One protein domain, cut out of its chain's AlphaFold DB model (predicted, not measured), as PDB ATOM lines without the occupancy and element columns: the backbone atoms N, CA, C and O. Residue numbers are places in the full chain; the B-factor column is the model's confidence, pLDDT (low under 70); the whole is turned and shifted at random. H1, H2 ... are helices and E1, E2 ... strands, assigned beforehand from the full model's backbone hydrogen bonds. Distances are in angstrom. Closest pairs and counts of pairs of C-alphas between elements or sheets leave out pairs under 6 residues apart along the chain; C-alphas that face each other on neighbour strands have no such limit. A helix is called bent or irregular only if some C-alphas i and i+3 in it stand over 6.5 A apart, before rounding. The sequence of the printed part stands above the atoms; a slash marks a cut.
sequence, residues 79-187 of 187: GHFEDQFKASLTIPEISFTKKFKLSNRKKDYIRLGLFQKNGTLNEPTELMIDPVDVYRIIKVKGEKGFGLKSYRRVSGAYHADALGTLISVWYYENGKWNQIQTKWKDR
ATOM      1  N   GLY A  79      21.451 -42.286 -14.111       98.19
ATOM      2  CA  GLY A  79      22.853 -41.901 -14.187       98.19
ATOM      3  C   GLY A  79      23.452 -42.230 -15.539       98.19
ATOM      4  O   GLY A  79      23.208 -43.308 -16.065       98.19
ATOM      5  N   HIS A  80      24.238 -41.313 -16.090       98.50
ATOM      6  CA  HIS A  80      24.858 -41.477 -17.401       98.50
ATOM      7  C   HIS A  80      26.253 -40.865 -17.445       98.50
ATOM      8  O   HIS A  80      26.559 -39.899 -16.737       98.50
ATOM      9  N   PHE A  81      27.102 -41.438 -18.291       98.75
ATOM     10  CA  PHE A  81      28.372 -40.839 -18.663       98.75
ATOM     11  C   PHE A  81      28.159 -39.652 -19.602       98.75
ATOM     12  O   PHE A  81      27.216 -39.600 -20.387       98.75
ATOM     13  N   GLU A  82      29.073 -38.696 -19.520       98.62
ATOM     14  CA  GLU A  82      29.108 -37.485 -20.330       98.62
ATOM     15  C   GLU A  82      30.520 -37.305 -20.899       98.62
ATOM     16  O   GLU A  82      31.515 -37.740 -20.300       98.62
ATOM     17  N   ASP A  83      30.617 -36.594 -22.021       98.44
ATOM     18  CA  ASP A  83      31.892 -36.213 -22.622       98.44
ATOM     19  C   ASP A  83      32.859 -35.570 -21.617       98.44
ATOM     20  O   ASP A  83      32.495 -34.933 -20.623       98.44
ATOM     21  N   GLN A  84      34.143 -35.679 -21.943       98.31
ATOM     22  CA  GLN A  84      35.259 -35.157 -21.163       98.31
ATOM     23  C   GLN A  84      35.421 -35.852 -19.804       98.31
ATOM     24  O   GLN A  84      35.792 -35.214 -18.815       98.31
ATOM     25  N   PHE A  85      35.207 -37.175 -19.771       98.31
ATOM     26  CA  PHE A  85      35.330 -38.011 -18.569       98.31
ATOM     27  C   PHE A  85      34.461 -37.484 -17.427       98.31
ATOM     28  O   PHE A  85      34.929 -37.295 -16.297       98.31
ATOM     29  N   LYS A  86      33.200 -37.192 -17.738       98.69
ATOM     30  CA  LYS A  86      32.203 -36.740 -16.775       98.69
ATOM     31  C   LYS A  86      31.090 -37.769 -16.675       98.69
ATOM     32  O   LYS A  86      31.015 -38.719 -17.449       98.69
ATOM     33  N   ALA A  87      30.259 -37.587 -15.670       98.56
ATOM     34  CA  ALA A  87      28.993 -38.281 -15.548       98.56
ATOM     35  C   ALA A  87      28.053 -37.426 -14.706       98.56
ATOM     36  O   ALA A  87      28.505 -36.564 -13.936       98.56
ATOM     37  N   SER A  88      26.764 -37.718 -14.780       98.38
ATOM     38  CA  SER A  88      25.784 -37.174 -13.854       98.38
ATOM     39  C   SER A  88      24.845 -38.246 -13.325       98.38
ATOM     40  O   SER A  88      24.702 -39.327 -13.889       98.38
ATOM     41  N   LEU A  89      24.264 -37.945 -12.169       98.44
ATOM     42  CA  LEU A  89      23.237 -38.721 -11.496       98.44
ATOM     43  C   LEU A  89      22.107 -37.767 -11.130       98.44
ATOM     44  O   LEU A  89      22.368 -36.727 -10.519       98.44
ATOM     45  N   THR A  90      20.874 -38.122 -11.468       98.19
ATOM     46  CA  THR A  90      19.687 -37.310 -11.203       98.19
ATOM     47  C   THR A  90      18.573 -38.129 -10.567       98.19
ATOM     48  O   THR A  90      18.484 -39.341 -10.763       98.19
ATOM     49  N   ILE A  91      17.753 -37.450  -9.764       97.19
ATOM     50  CA  ILE A  91      16.514 -37.980  -9.186       97.19
ATOM     51  C   ILE A  91      15.458 -36.884  -9.355       97.19
ATOM     52  O   ILE A  91      15.400 -35.964  -8.523       97.19
ATOM     53  N   PRO A  92      14.700 -36.906 -10.466       95.56
ATOM     54  CA  PRO A  92      13.788 -35.826 -10.827       95.56
ATOM     55  C   PRO A  92      12.753 -35.510  -9.744       95.56
ATOM     56  O   PRO A  92      12.502 -34.338  -9.469       95.56
ATOM     57  N   GLU A  93      12.218 -36.532  -9.071       93.19
ATOM     58  CA  GLU A  93      11.143 -36.411  -8.076       93.19
ATOM     59  C   GLU A  93      11.520 -35.523  -6.886       93.19
ATOM     60  O   GLU A  93      10.645 -34.981  -6.216       93.19
ATOM     61  N   ILE A  94      12.820 -35.359  -6.629       93.38
ATOM     62  CA  ILE A  94      13.351 -34.558  -5.519       93.38
ATOM     63  C   ILE A  94      14.339 -33.485  -5.975       93.38
ATOM     64  O   ILE A  94      15.069 -32.932  -5.151       93.38
ATOM     65  N   SER A  95      14.396 -33.207  -7.283       94.94
ATOM     66  CA  SER A  95      15.319 -32.229  -7.879       94.94
ATOM     67  C   SER A  95      16.786 -32.430  -7.465       94.94
ATOM     68  O   SER A  95      17.547 -31.471  -7.316       94.94
ATOM     69  N   PHE A  96      17.201 -33.682  -7.253       96.31
ATOM     70  CA  PHE A  96      18.577 -34.000  -6.883       96.31
ATOM     71  C   PHE A  96      19.421 -34.205  -8.138       96.31
ATOM     72  O   PHE A  96      19.051 -34.988  -9.010       96.31
ATOM     73  N   THR A  97      20.593 -33.569  -8.175       97.44
ATOM     74  CA  THR A  97      21.594 -33.755  -9.231       97.44
ATOM     75  C   THR A  97      22.994 -33.805  -8.629       97.44
ATOM     76  O   THR A  97      23.382 -32.934  -7.848       97.44
ATOM     77  N   LYS A  98      23.794 -34.789  -9.041       97.94
ATOM     78  CA  LYS A  98      25.224 -34.898  -8.728       97.94
ATOM     79  C   LYS A  98      26.003 -35.035 -10.030       97.94
ATOM     80  O   LYS A  98      25.683 -35.873 -10.860       97.94
ATOM     81  N   LYS A  99      27.045 -34.219 -10.189       98.06
ATOM     82  CA  LYS A  99      27.998 -34.311 -11.302       98.06
ATOM     83  C   LYS A  99      29.310 -34.914 -10.820       98.06
ATOM     84  O   LYS A  99      29.754 -34.629  -9.704       98.06
ATOM     85  N   PHE A 100      29.945 -35.694 -11.681       98.00
ATOM     86  CA  PHE A 100      31.212 -36.359 -11.414       98.00
ATOM     87  C   PHE A 100      32.293 -35.867 -12.367       98.00
ATOM     88  O   PHE A 100      32.068 -35.701 -13.564       98.00
ATOM     89  N   LYS A 101      33.497 -35.671 -11.826       97.50
ATOM     90  CA  LYS A 101      34.724 -35.524 -12.610       97.50
ATOM     91  C   LYS A 101      35.491 -36.836 -12.497       97.50
ATOM     92  O   LYS A 101      35.991 -37.160 -11.423       97.50
ATOM     93  N   LEU A 102      35.566 -37.589 -13.588       97.44
ATOM     94  CA  LEU A 102      36.131 -38.941 -13.632       97.44
ATOM     95  C   LEU A 102      37.508 -38.969 -14.309       97.44
ATOM     96  O   LEU A 102      37.991 -40.018 -14.727       97.44
ATOM     97  N   SER A 103      38.183 -37.819 -14.401       95.50
ATOM     98  CA  SER A 103      39.493 -37.699 -15.055       95.50
ATOM     99  C   SER A 103      40.565 -38.593 -14.422       95.50
ATOM    100  O   SER A 103      41.465 -39.056 -15.119       95.50
ATOM    101  N   ASN A 104      40.445 -38.909 -13.127       96.31
ATOM    102  CA  ASN A 104      41.328 -39.854 -12.436       96.31
ATOM    103  C   ASN A 104      41.169 -41.314 -12.912       96.31
ATOM    104  O   ASN A 104      42.038 -42.134 -12.635       96.31
ATOM    105  N   ARG A 105      40.099 -41.632 -13.652       97.12
ATOM    106  CA  ARG A 105      39.800 -42.957 -14.226       97.12
ATOM    107  C   ARG A 105      40.024 -43.018 -15.741       97.12
ATOM    108  O   ARG A 105      39.849 -44.070 -16.347       97.12
ATOM    109  N   LYS A 106      40.483 -41.919 -16.358       97.75
ATOM    110  CA  LYS A 106      40.662 -41.769 -17.815       97.75
ATOM    111  C   LYS A 106      41.400 -42.942 -18.465       97.75
ATOM    112  O   LYS A 106      40.956 -43.444 -19.491       97.75
ATOM    113  N   LYS A 107      42.526 -43.373 -17.883       98.19
ATOM    114  CA  LYS A 107      43.332 -44.477 -18.436       98.19
ATOM    115  C   LYS A 107      42.531 -45.776 -18.522       98.19
ATOM    116  O   LYS A 107      42.591 -46.448 -19.545       98.19
ATOM    117  N   ASP A 108      41.785 -46.100 -17.469       98.19
ATOM    118  CA  ASP A 108      40.999 -47.329 -17.410       98.19
ATOM    119  C   ASP A 108      39.805 -47.261 -18.363       98.19
ATOM    120  O   ASP A 108      39.596 -48.161 -19.163       98.19
ATOM    121  N   TYR A 109      39.092 -46.137 -18.382       98.44
ATOM    122  CA  TYR A 109      37.937 -45.969 -19.259       98.44
ATOM    123  C   TYR A 109      38.290 -45.951 -20.750       98.44
ATOM    124  O   TYR A 109      37.530 -46.477 -21.557       98.44
ATOM    125  N   ILE A 110      39.449 -45.399 -21.131       98.56
ATOM    126  CA  ILE A 110      39.946 -45.514 -22.512       98.56
ATOM    127  C   ILE A 110      40.293 -46.970 -22.831       98.56
ATOM    128  O   ILE A 110      39.949 -47.461 -23.900       98.56
ATOM    129  N   ARG A 111      40.967 -47.671 -21.909       98.31
ATOM    130  CA  ARG A 111      41.332 -49.086 -22.076       98.31
ATOM    131  C   ARG A 111      40.100 -49.980 -22.244       98.31
ATOM    132  O   ARG A 111      40.152 -50.920 -23.025       98.31
ATOM    133  N   LEU A 112      39.018 -49.673 -21.530       97.88
ATOM    134  CA  LEU A 112      37.728 -50.362 -21.623       97.88
ATOM    135  C   LEU A 112      36.922 -49.982 -22.874       97.88
ATOM    136  O   LEU A 112      35.878 -50.574 -23.112       97.88
ATOM    137  N   GLY A 113      37.378 -49.001 -23.660       98.00
ATOM    138  CA  GLY A 113      36.652 -48.534 -24.837       98.00
ATOM    139  C   GLY A 113      35.403 -47.716 -24.508       98.00
ATOM    140  O   GLY A 113      34.559 -47.550 -25.375       98.00
ATOM    141  N   LEU A 114      35.280 -47.177 -23.291       98.31
ATOM    142  CA  LEU A 114      34.165 -46.297 -22.929       98.31
ATOM    143  C   LEU A 114      34.350 -44.895 -23.529       98.31
ATOM    144  O   LEU A 114      33.407 -44.280 -24.017       98.31
ATOM    145  N   PHE A 115      35.589 -44.399 -23.534       98.62
ATOM    146  CA  PHE A 115      35.938 -43.077 -24.057       98.62
ATOM    147  C   PHE A 115      37.086 -43.145 -25.061       98.62
ATOM    148  O   PHE A 115      38.030 -43.924 -24.917       98.62
ATOM    149  N   GLN A 116      37.078 -42.223 -26.016       98.31
ATOM    150  CA  GLN A 116      38.226 -41.933 -26.867       98.31
ATOM    151  C   GLN A 116      39.306 -41.139 -26.110       98.31
ATOM    152  O   GLN A 116      39.071 -40.519 -25.068       98.31
ATOM    153  N   LYS A 117      40.527 -41.087 -26.663       97.56
ATOM    154  CA  LYS A 117      41.655 -40.349 -26.053       97.56
ATOM    155  C   LYS A 117      41.380 -38.845 -25.886       97.56
ATOM    156  O   LYS A 117      41.865 -38.246 -24.916       97.56
ATOM    157  N   ASN A 118      40.595 -38.261 -26.796       97.38
ATOM    158  CA  ASN A 118      40.148 -36.861 -26.774       97.38
ATOM    159  C   ASN A 118      39.017 -36.593 -25.753       97.38
ATOM    160  O   ASN A 118      38.640 -35.441 -25.551       97.38
ATOM    161  N   GLY A 119      38.507 -37.630 -25.080       97.88
ATOM    162  CA  GLY A 119      37.450 -37.528 -24.079       97.88
ATOM    163  C   GLY A 119      36.027 -37.616 -24.614       97.88
ATOM    164  O   GLY A 119      35.113 -37.454 -23.815       97.88
ATOM    165  N   THR A 120      35.823 -37.889 -25.901       98.56
ATOM    166  CA  THR A 120      34.496 -38.199 -26.447       98.56
ATOM    167  C   THR A 120      34.024 -39.560 -25.937       98.56
ATOM    168  O   THR A 120      34.793 -40.527 -25.965       98.56
ATOM    169  N   LEU A 121      32.791 -39.628 -25.440       98.38
ATOM    170  CA  LEU A 121      32.118 -40.876 -25.088       98.38
ATOM    171  C   LEU A 121      31.812 -41.656 -26.371       98.38
ATOM    172  O   LEU A 121      31.349 -41.074 -27.350       98.38
ATOM    173  N   ASN A 122      32.087 -42.960 -26.392       97.94
ATOM    174  CA  ASN A 122      31.898 -43.747 -27.613       97.94
ATOM    175  C   ASN A 122      30.420 -43.967 -27.962       97.94
ATOM    176  O   ASN A 122      30.060 -43.887 -29.133       97.94
ATOM    177  N   GLU A 123      29.574 -44.198 -26.962       97.19
ATOM    178  CA  GLU A 123      28.126 -44.348 -27.120       97.19
ATOM    179  C   GLU A 123      27.396 -43.964 -25.822       97.19
ATOM    180  O   GLU A 123      28.006 -44.012 -24.747       97.19
ATOM    181  N   PRO A 124      26.103 -43.585 -25.875       98.12
ATOM    182  CA  PRO A 124      25.319 -43.315 -24.674       98.12
ATOM    183  C   PRO A 124      25.395 -44.489 -23.695       98.12
ATOM    184  O   PRO A 124      24.965 -45.595 -24.004       98.12
ATOM    185  N   THR A 125      25.969 -44.246 -22.518       98.31
ATOM    186  CA  THR A 125      26.239 -45.292 -21.528       98.31
ATOM    187  C   THR A 125      25.746 -44.852 -20.157       98.31
ATOM    188  O   THR A 125      26.058 -43.747 -19.700       98.31
ATOM    189  N   GLU A 126      24.998 -45.723 -19.488       98.38
ATOM    190  CA  GLU A 126      24.484 -45.488 -18.140       98.38
ATOM    191  C   GLU A 126      25.519 -45.823 -17.056       98.38
ATOM    192  O   GLU A 126      26.441 -46.618 -17.250       98.38
ATOM    193  N   LEU A 127      25.363 -45.203 -15.887       98.38
ATOM    194  CA  LEU A 127      26.081 -45.607 -14.680       98.38
ATOM    195  C   LEU A 127      25.491 -46.908 -14.129       98.38
ATOM    196  O   LEU A 127      24.288 -47.143 -14.212       98.38
ATOM    197  N   MET A 128      26.316 -47.712 -13.460       97.31
ATOM    198  CA  MET A 128      25.817 -48.875 -12.733       97.31
ATOM    199  C   MET A 128      25.198 -48.436 -11.406       97.31
ATOM    200  O   MET A 128      25.905 -48.059 -10.469       97.31
ATOM    201  N   ILE A 129      23.872 -48.475 -11.325       96.06
ATOM    202  CA  ILE A 129      23.111 -48.118 -10.128       96.06
ATOM    203  C   ILE A 129      22.559 -49.404  -9.519       96.06
ATOM    204  O   ILE A 129      21.720 -50.074 -10.118       96.06
ATOM    205  N   ASP A 130      23.030 -49.746  -8.322       92.88
ATOM    206  CA  ASP A 130      22.580 -50.952  -7.631       92.88
ATOM    207  C   ASP A 130      21.136 -50.761  -7.101       92.88
ATOM    208  O   ASP A 130      20.648 -49.629  -6.971       92.88
ATOM    209  N   PRO A 131      20.413 -51.844  -6.765       91.88
ATOM    210  CA  PRO A 131      19.225 -51.760  -5.917       91.88
ATOM    211  C   PRO A 131      19.533 -51.111  -4.555       91.88
ATOM    212  O   PRO A 131      20.673 -50.800  -4.223       91.88
ATOM    213  N   VAL A 132      18.511 -50.888  -3.723       92.94
ATOM    214  CA  VAL A 132      18.784 -50.502  -2.327       92.94
ATOM    215  C   VAL A 132      19.464 -51.671  -1.618       92.94
ATOM    216  O   VAL A 132      18.880 -52.742  -1.495       92.94
ATOM    217  N   ASP A 133      20.681 -51.438  -1.133       86.50
ATOM    218  CA  ASP A 133      21.522 -52.459  -0.516       86.50
ATOM    219  C   ASP A 133      21.030 -52.797   0.896       86.50
ATOM    220  O   ASP A 133      20.930 -53.960   1.285       86.50
ATOM    221  N   VAL A 134      20.761 -51.746   1.680       92.06
ATOM    222  CA  VAL A 134      20.513 -51.824   3.123       92.06
ATOM    223  C   VAL A 134      19.509 -50.757   3.554       92.06
ATOM    224  O   VAL A 134      19.626 -49.595   3.160       92.06
ATOM    225  N   TYR A 135      18.605 -51.136   4.456       96.31
ATOM    226  CA  TYR A 135      17.830 -50.226   5.299       96.31
ATOM    227  C   TYR A 135      18.331 -50.280   6.743       96.31
ATOM    228  O   TYR A 135      18.682 -51.340   7.260       96.31
ATOM    229  N   ARG A 136      18.370 -49.120   7.402       96.75
ATOM    230  CA  ARG A 136      18.674 -48.993   8.832       96.75
ATOM    231  C   ARG A 136      17.608 -48.171   9.527       96.75
ATOM    232  O   ARG A 136      17.292 -47.079   9.058       96.75
ATOM    233  N   ILE A 137      17.139 -48.649  10.672       98.12
ATOM    234  CA  ILE A 137      16.299 -47.861  11.572       98.12
ATOM    235  C   ILE A 137      17.154 -46.740  12.163       98.12
ATOM    236  O   ILE A 137      18.254 -46.977  12.667       98.12
ATOM    237  N   ILE A 138      16.670 -45.503  12.078       97.94
ATOM    238  CA  ILE A 138      17.346 -44.332  12.635       97.94
ATOM    239  C   ILE A 138      16.356 -43.428  13.359       97.94
ATOM    240  O   ILE A 138      15.193 -43.337  12.979       97.94
ATOM    241  N   LYS A 139      16.835 -42.699  14.371       96.75
ATOM    242  CA  LYS A 139      16.117 -41.515  14.855       96.75
ATOM    243  C   LYS A 139      16.220 -40.425  13.799       96.75
ATOM    244  O   LYS A 139      17.323 -40.113  13.337       96.75
ATOM    245  N   VAL A 140      15.088 -39.848  13.429       94.25
ATOM    246  CA  VAL A 140      15.039 -38.790  12.425       94.25
ATOM    247  C   VAL A 140      15.098 -37.436  13.125       94.25
ATOM    248  O   VAL A 140      14.271 -37.115  13.969       94.25
ATOM    249  N   LYS A 141      16.113 -36.628  12.805       90.00
ATOM    250  CA  LYS A 141      16.265 -35.300  13.413       90.00
ATOM    251  C   LYS A 141      15.121 -34.390  12.958       90.00
ATOM    252  O   LYS A 141      14.989 -34.162  11.764       90.00
ATOM    253  N   GLY A 142      14.400 -33.815  13.917       89.31
ATOM    254  CA  GLY A 142      13.280 -32.905  13.658       89.31
ATOM    255  C   GLY A 142      11.919 -33.598  13.612       89.31
ATOM    256  O   GLY A 142      10.917 -32.909  13.729       89.31
ATOM    257  N   GLU A 143      11.894 -34.930  13.546       91.94
ATOM    258  CA  GLU A 143      10.667 -35.726  13.563       91.94
ATOM    259  C   GLU A 143      10.519 -36.488  14.882       91.94
ATOM    260  O   GLU A 143      11.495 -36.738  15.604       91.94
ATOM    261  N   LYS A 144       9.287 -36.888  15.208       90.69
ATOM    262  CA  LYS A 144       9.008 -37.684  16.404       90.69
ATOM    263  C   LYS A 144       9.180 -39.171  16.093       90.69
ATOM    264  O   LYS A 144       8.363 -39.773  15.421       90.69
ATOM    265  N   GLY A 145      10.199 -39.793  16.678       93.94
ATOM    266  CA  GLY A 145      10.378 -41.245  16.607       93.94
ATOM    267  C   GLY A 145      11.401 -41.680  15.562       93.94
ATOM    268  O   GLY A 145      12.472 -41.074  15.429       93.94
ATOM    269  N   PHE A 146      11.114 -42.796  14.895       97.88
ATOM    270  CA  PHE A 146      12.055 -43.477  14.011       97.88
ATOM    271  C   PHE A 146      11.657 -43.358  12.540       97.88
ATOM    272  O   PHE A 146      10.510 -43.103  12.194       97.88
ATOM    273  N   GLY A 147      12.638 -43.567  11.672       98.06
ATOM    274  CA  GLY A 147      12.459 -43.716  10.236       98.06
ATOM    275  C   GLY A 147      13.497 -44.675   9.670       98.06
ATOM    276  O   GLY A 147      14.294 -45.266  10.406       98.06
ATOM    277  N   LEU A 148      13.515 -44.806   8.346       98.25
ATOM    278  CA  LEU A 148      14.456 -45.672   7.646       98.25
ATOM    279  C   LEU A 148      15.500 -44.859   6.895       98.25
ATOM    280  O   LEU A 148      15.204 -43.878   6.221       98.25
ATOM    281  N   LYS A 149      16.748 -45.310   6.963       97.62
ATOM    282  CA  LYS A 149      17.849 -44.816   6.143       97.62
ATOM    283  C   LYS A 149      18.250 -45.882   5.140       97.62
ATOM    284  O   LYS A 149      18.675 -46.962   5.547       97.62
ATOM    285  N   SER A 150      18.129 -45.572   3.855       96.75
ATOM    286  CA  SER A 150      18.478 -46.469   2.758       96.75
ATOM    287  C   SER A 150      19.830 -46.111   2.150       96.75
ATOM    288  O   SER A 150      20.207 -44.937   2.096       96.75
ATOM    289  N   TYR A 151      20.533 -47.123   1.654       95.44
ATOM    290  CA  TYR A 151      21.828 -46.991   0.992       95.44
ATOM    291  C   TYR A 151      21.750 -47.630  -0.388       95.44
ATOM    292  O   TYR A 151      21.264 -48.751  -0.510       95.44
ATOM    293  N   ARG A 152      22.204 -46.912  -1.411       94.69
ATOM    294  CA  ARG A 152      22.258 -47.402  -2.787       94.69
ATOM    295  C   ARG A 152      23.611 -47.057  -3.388       94.69
ATOM    296  O   ARG A 152      23.950 -45.873  -3.502       94.69
ATOM    297  N   ARG A 153      24.406 -48.064  -3.734       95.50
ATOM    298  CA  ARG A 153      25.694 -47.853  -4.399       95.50
ATOM    299  C   ARG A 153      25.505 -47.426  -5.855       95.50
ATOM    300  O   ARG A 153      24.592 -47.869  -6.545       95.50
ATOM    301  N   VAL A 154      26.397 -46.548  -6.304       97.12
ATOM    302  CA  VAL A 154      26.509 -46.146  -7.705       97.12
ATOM    303  C   VAL A 154      27.965 -46.287  -8.128       97.12
ATOM    304  O   VAL A 154      28.880 -45.783  -7.461       97.12
ATOM    305  N   SER A 155      28.166 -46.963  -9.247       97.56
ATOM    306  CA  SER A 155      29.460 -47.285  -9.828       97.56
ATOM    307  C   SER A 155      29.548 -46.792 -11.272       97.56
ATOM    308  O   SER A 155      28.540 -46.491 -11.909       97.56
ATOM    309  N   GLY A 156      30.778 -46.651 -11.756       98.00
ATOM    310  CA  GLY A 156      31.074 -46.273 -13.127       98.00
ATOM    311  C   GLY A 156      30.954 -47.472 -14.061       98.00
ATOM    312  O   GLY A 156      29.896 -48.079 -14.164       98.00
ATOM    313  N   ALA A 157      32.046 -47.812 -14.741       97.12
ATOM    314  CA  ALA A 157      32.028 -48.787 -15.837       97.12
ATOM    315  C   ALA A 157      31.802 -50.248 -15.385       97.12
ATOM    316  O   ALA A 157      31.532 -51.115 -16.209       97.12
ATOM    317  N   TYR A 158      31.968 -50.542 -14.092       95.50
ATOM    318  CA  TYR A 158      31.764 -51.862 -13.487       95.50
ATOM    319  C   TYR A 158      31.510 -51.712 -11.977       95.50
ATOM    320  O   TYR A 158      31.960 -50.741 -11.371       95.50
ATOM    321  N   HIS A 159      30.853 -52.678 -11.319       92.50
ATOM    322  CA  HIS A 159      30.449 -52.544  -9.904       92.50
ATOM    323  C   HIS A 159      31.600 -52.218  -8.928       92.50
ATOM    324  O   HIS A 159      31.379 -51.513  -7.943       92.50
ATOM    325  N   ALA A 160      32.828 -52.687  -9.190       92.75
ATOM    326  CA  ALA A 160      33.997 -52.386  -8.350       92.75
ATOM    327  C   ALA A 160      34.561 -50.958  -8.545       92.75
ATOM    328  O   ALA A 160      35.262 -50.451  -7.660       92.75
ATOM    329  N   ASP A 161      34.210 -50.277  -9.640       96.25
ATOM    330  CA  ASP A 161      34.486 -48.858  -9.888       96.25
ATOM    331  C   ASP A 161      33.457 -47.967  -9.174       96.25
ATOM    332  O   ASP A 161      32.698 -47.213  -9.779       96.25
ATOM    333  N   ALA A 162      33.381 -48.085  -7.851       95.56
ATOM    334  CA  ALA A 162      32.425 -47.307  -7.077       95.56
ATOM    335  C   ALA A 162      32.726 -45.797  -7.150       95.56
ATOM    336  O   ALA A 162      33.855 -45.351  -6.904       95.56
ATOM    337  N   LEU A 163      31.683 -45.024  -7.465       97.69
ATOM    338  CA  LEU A 163      31.685 -43.560  -7.464       97.69
ATOM    339  C   LEU A 163      31.239 -43.015  -6.104       97.69
ATOM    340  O   LEU A 163      31.743 -41.989  -5.650       97.69
ATOM    341  N   GLY A 164      30.312 -43.711  -5.446       97.19
ATOM    342  CA  GLY A 164      29.839 -43.364  -4.114       97.19
ATOM    343  C   GLY A 164      28.538 -44.068  -3.749       97.19
ATOM    344  O   GLY A 164      28.172 -45.101  -4.314       97.19
ATOM    345  N   THR A 165      27.845 -43.506  -2.766       97.00
ATOM    346  CA  THR A 165      26.593 -44.043  -2.236       97.00
ATOM    347  C   THR A 165      25.555 -42.939  -2.131       97.00
ATOM    348  O   THR A 165      25.774 -41.908  -1.487       97.00
ATOM    349  N   LEU A 166      24.394 -43.193  -2.723       97.06
ATOM    350  CA  LEU A 166      23.190 -42.417  -2.503       97.06
ATOM    351  C   LEU A 166      22.550 -42.862  -1.186       97.06
ATOM    352  O   LEU A 166      22.286 -44.046  -0.968       97.06
ATOM    353  N   ILE A 167      22.319 -41.906  -0.294       97.12
ATOM    354  CA  ILE A 167      21.749 -42.136   1.029       97.12
ATOM    355  C   ILE A 167      20.438 -41.367   1.119       97.12
ATOM    356  O   ILE A 167      20.460 -40.137   1.062       97.12
ATOM    357  N   SER A 168      19.328 -42.067   1.334       96.62
ATOM    358  CA  SER A 168      18.015 -41.441   1.530       96.62
ATOM    359  C   SER A 168      17.477 -41.727   2.927       96.62
ATOM    360  O   SER A 168      17.749 -42.777   3.509       96.62
ATOM    361  N   VAL A 169      16.746 -40.765   3.484       97.12
ATOM    362  CA  VAL A 169      16.024 -40.894   4.750       97.12
ATOM    363  C   VAL A 169      14.533 -40.818   4.470       97.12
ATOM    364  O   VAL A 169      14.068 -39.908   3.779       97.12
ATOM    365  N   TRP A 170      13.815 -41.770   5.045       97.75
ATOM    366  CA  TRP A 170      12.395 -42.000   4.874       97.75
ATOM    367  C   TRP A 170      11.699 -41.913   6.223       97.75
ATOM    368  O   TRP A 170      12.177 -42.476   7.213       97.75
ATOM    369  N   TYR A 171      10.564 -41.235   6.242       97.94
ATOM    370  CA  TYR A 171       9.705 -41.105   7.406       97.94
ATOM    371  C   TYR A 171       8.285 -41.498   7.007       97.94
ATOM    372  O   TYR A 171       7.783 -41.026   5.984       97.94
ATOM    373  N   TYR A 172       7.681 -42.427   7.741       97.62
ATOM    374  CA  TYR A 172       6.334 -42.895   7.443       97.62
ATOM    375  C   TYR A 172       5.332 -41.951   8.090       97.62
ATOM    376  O   TYR A 172       5.430 -41.675   9.271       97.62
ATOM    377  N   GLU A 173       4.376 -41.433   7.336       95.06
ATOM    378  CA  GLU A 173       3.314 -40.612   7.906       95.06
ATOM    379  C   GLU A 173       2.085 -40.702   7.010       95.06
ATOM    380  O   GLU A 173       2.207 -40.773   5.783       95.06
ATOM    381  N   ASN A 174       0.891 -40.689   7.604       93.19
ATOM    382  CA  ASN A 174      -0.375 -40.702   6.867       93.19
ATOM    383  C   ASN A 174      -0.485 -41.888   5.887       93.19
ATOM    384  O   ASN A 174      -0.957 -41.742   4.759       93.19
ATOM    385  N   GLY A 175      -0.006 -43.063   6.308       93.62
ATOM    386  CA  GLY A 175      -0.096 -44.298   5.526       93.62
ATOM    387  C   GLY A 175       0.927 -44.430   4.389       93.62
ATOM    388  O   GLY A 175       0.802 -45.344   3.573       93.62
ATOM    389  N   LYS A 176       1.930 -43.545   4.300       96.50
ATOM    390  CA  LYS A 176       2.935 -43.572   3.227       96.50
ATOM    391  C   LYS A 176       4.335 -43.199   3.705       96.50
ATOM    392  O   LYS A 176       4.511 -42.417   4.633       96.50
ATOM    393  N   TRP A 177       5.344 -43.702   2.999       97.31
ATOM    394  CA  TRP A 177       6.725 -43.255   3.161       97.31
ATOM    395  C   TRP A 177       6.959 -41.928   2.445       97.31
ATOM    396  O   TRP A 177       6.769 -41.828   1.235       97.31
ATOM    397  N   ASN A 178       7.448 -40.939   3.185       95.31
ATOM    398  CA  ASN A 178       7.903 -39.663   2.655       95.31
ATOM    399  C   ASN A 178       9.431 -39.622   2.693       95.31
ATOM    400  O   ASN A 178      10.053 -39.882   3.726       95.31
ATOM    401  N   GLN A 179      10.052 -39.297   1.562       95.00
ATOM    402  CA  GLN A 179      11.487 -39.058   1.525       95.00
ATOM    403  C   GLN A 179      11.774 -37.638   2.017       95.00
ATOM    404  O   GLN A 179      11.458 -36.665   1.342       95.00
ATOM    405  N   ILE A 180      12.425 -37.516   3.167       94.44
ATOM    406  CA  ILE A 180      12.675 -36.210   3.795       94.44
ATOM    407  C   ILE A 180      14.085 -35.677   3.527       94.44
ATOM    408  O   ILE A 180      14.367 -34.497   3.711       94.44
ATOM    409  N   GLN A 181      15.010 -36.546   3.110       94.69
ATOM    410  CA  GLN A 181      16.382 -36.150   2.817       94.69
ATOM    411  C   GLN A 181      17.054 -37.142   1.875       94.69
ATOM    412  O   GLN A 181      16.975 -38.348   2.087       94.69
ATOM    413  N   THR A 182      17.828 -36.614   0.929       95.69
ATOM    414  CA  THR A 182      18.790 -37.382   0.138       95.69
ATOM    415  C   THR A 182      20.149 -36.711   0.193       95.69
ATOM    416  O   THR A 182      20.268 -35.487   0.133       95.69
ATOM    417  N   LYS A 183      21.191 -37.520   0.359       95.75
ATOM    418  CA  LYS A 183      22.584 -37.088   0.428       95.75
ATOM    419  C   LYS A 183      23.455 -38.014  -0.397       95.75
ATOM    420  O   LYS A 183      23.214 -39.214  -0.483       95.75
ATOM    421  N   TRP A 184      24.517 -37.440  -0.938       97.50
ATOM    422  CA  TRP A 184      25.586 -38.189  -1.573       97.50
ATOM    423  C   TRP A 184      26.737 -38.399  -0.593       97.50
ATOM    424  O   TRP A 184      27.129 -37.462   0.104       97.50
ATOM    425  N   LYS A 185      27.297 -39.607  -0.568       97.25
ATOM    426  CA  LYS A 185      28.553 -39.910   0.117       97.25
ATOM    427  C   LYS A 185      29.566 -40.400  -0.915       97.25
ATOM    428  O   LYS A 185      29.333 -41.426  -1.546       97.25
ATOM    429  N   ASP A 186      30.663 -39.667  -1.082       93.56
ATOM    430  CA  ASP A 186      31.766 -40.092  -1.946       93.56
ATOM    431  C   ASP A 186      32.455 -41.353  -1.377       93.56
ATOM    432  O   ASP A 186      32.359 -41.634  -0.174       93.56
ATOM    433  N   ARG A 187      33.090 -42.133  -2.260       84.06
ATOM    434  CA  ARG A 187      33.900 -43.302  -1.883       84.06
ATOM    435  C   ARG A 187      35.230 -42.883  -1.266       84.06
ATOM    436  O   ARG A 187      35.865 -41.966  -1.830       84.06
TER     437      ARG A 187
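This is residues 79 to 187 of the 187 residues of an uncharacterized protein of Bacillus sporothermodurans (UniProt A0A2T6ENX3). A long, strongly twisted sheet of four strands, E4 to E7, makes much of a rod, and a smaller sheet, E1 to E3, partly overlaps one half of it. Beyond the small sheet, H1 and part of the long stretch 112 to 133 make one end of the rod; the loop between E4 and E5 reaches the other. The printed part has 109 residues, mostly strand, in chain order E1 E2 E3 H1 E4 E5 E6 E7. Both sheets are antiparallel, in orders E1 E2 E3 and E4 E5 E6 E7. The whole is loose, with a radius of gyration of the C-alphas of 16.7 A and spans of 54 by 24 by 19 A.

E1, residues 79 to 82, E2, 86 to 91, and E3, 96 to 101, form a meander, each strand the antiparallel neighbour of the one before. N 80 and O 88 are 3.0 A apart; N 89 and O 98, 2.8 A. H1, residues 103 to 111, is on neither sheet; it is irregular, with C-alphas 104 and 107 7.8 A apart, and 3 of 5 O i to N i+4 pairs within hydrogen-bond range. E4, 134 to 139, E5, 146 to 155, E6, 162 to 173, and E7, 176 to 186, form a second meander. Within range are N 136 and O 149, 2.9 A, N 150 and O 168, 2.8 A, and N 167 and O 183, 2.8 A. Residues 128 to 129 pair antiparallel with 154 to 155 of E5. The closest C-alphas of E3 and E7 are those of Phe 96 and Thr 182, 7.8 A apart. E2 and E6 are apart.

E1 begins at C-alpha 79 (22.853, -41.901, -14.187). E5 is 29.8 A long, E6 33.4 A and E7 29.5 A. E7 bends by 52 degrees at residue 180 and ends at C-alpha 186 (31.766, -40.092, -1.946).

The C-alphas of Lys 117 and Lys 144, the two farthest apart, are 53.6 A apart. The link from H1 to E4 is long, with 22 residues. The printed part has no cut, and no printed residue is under 70 in pLDDT.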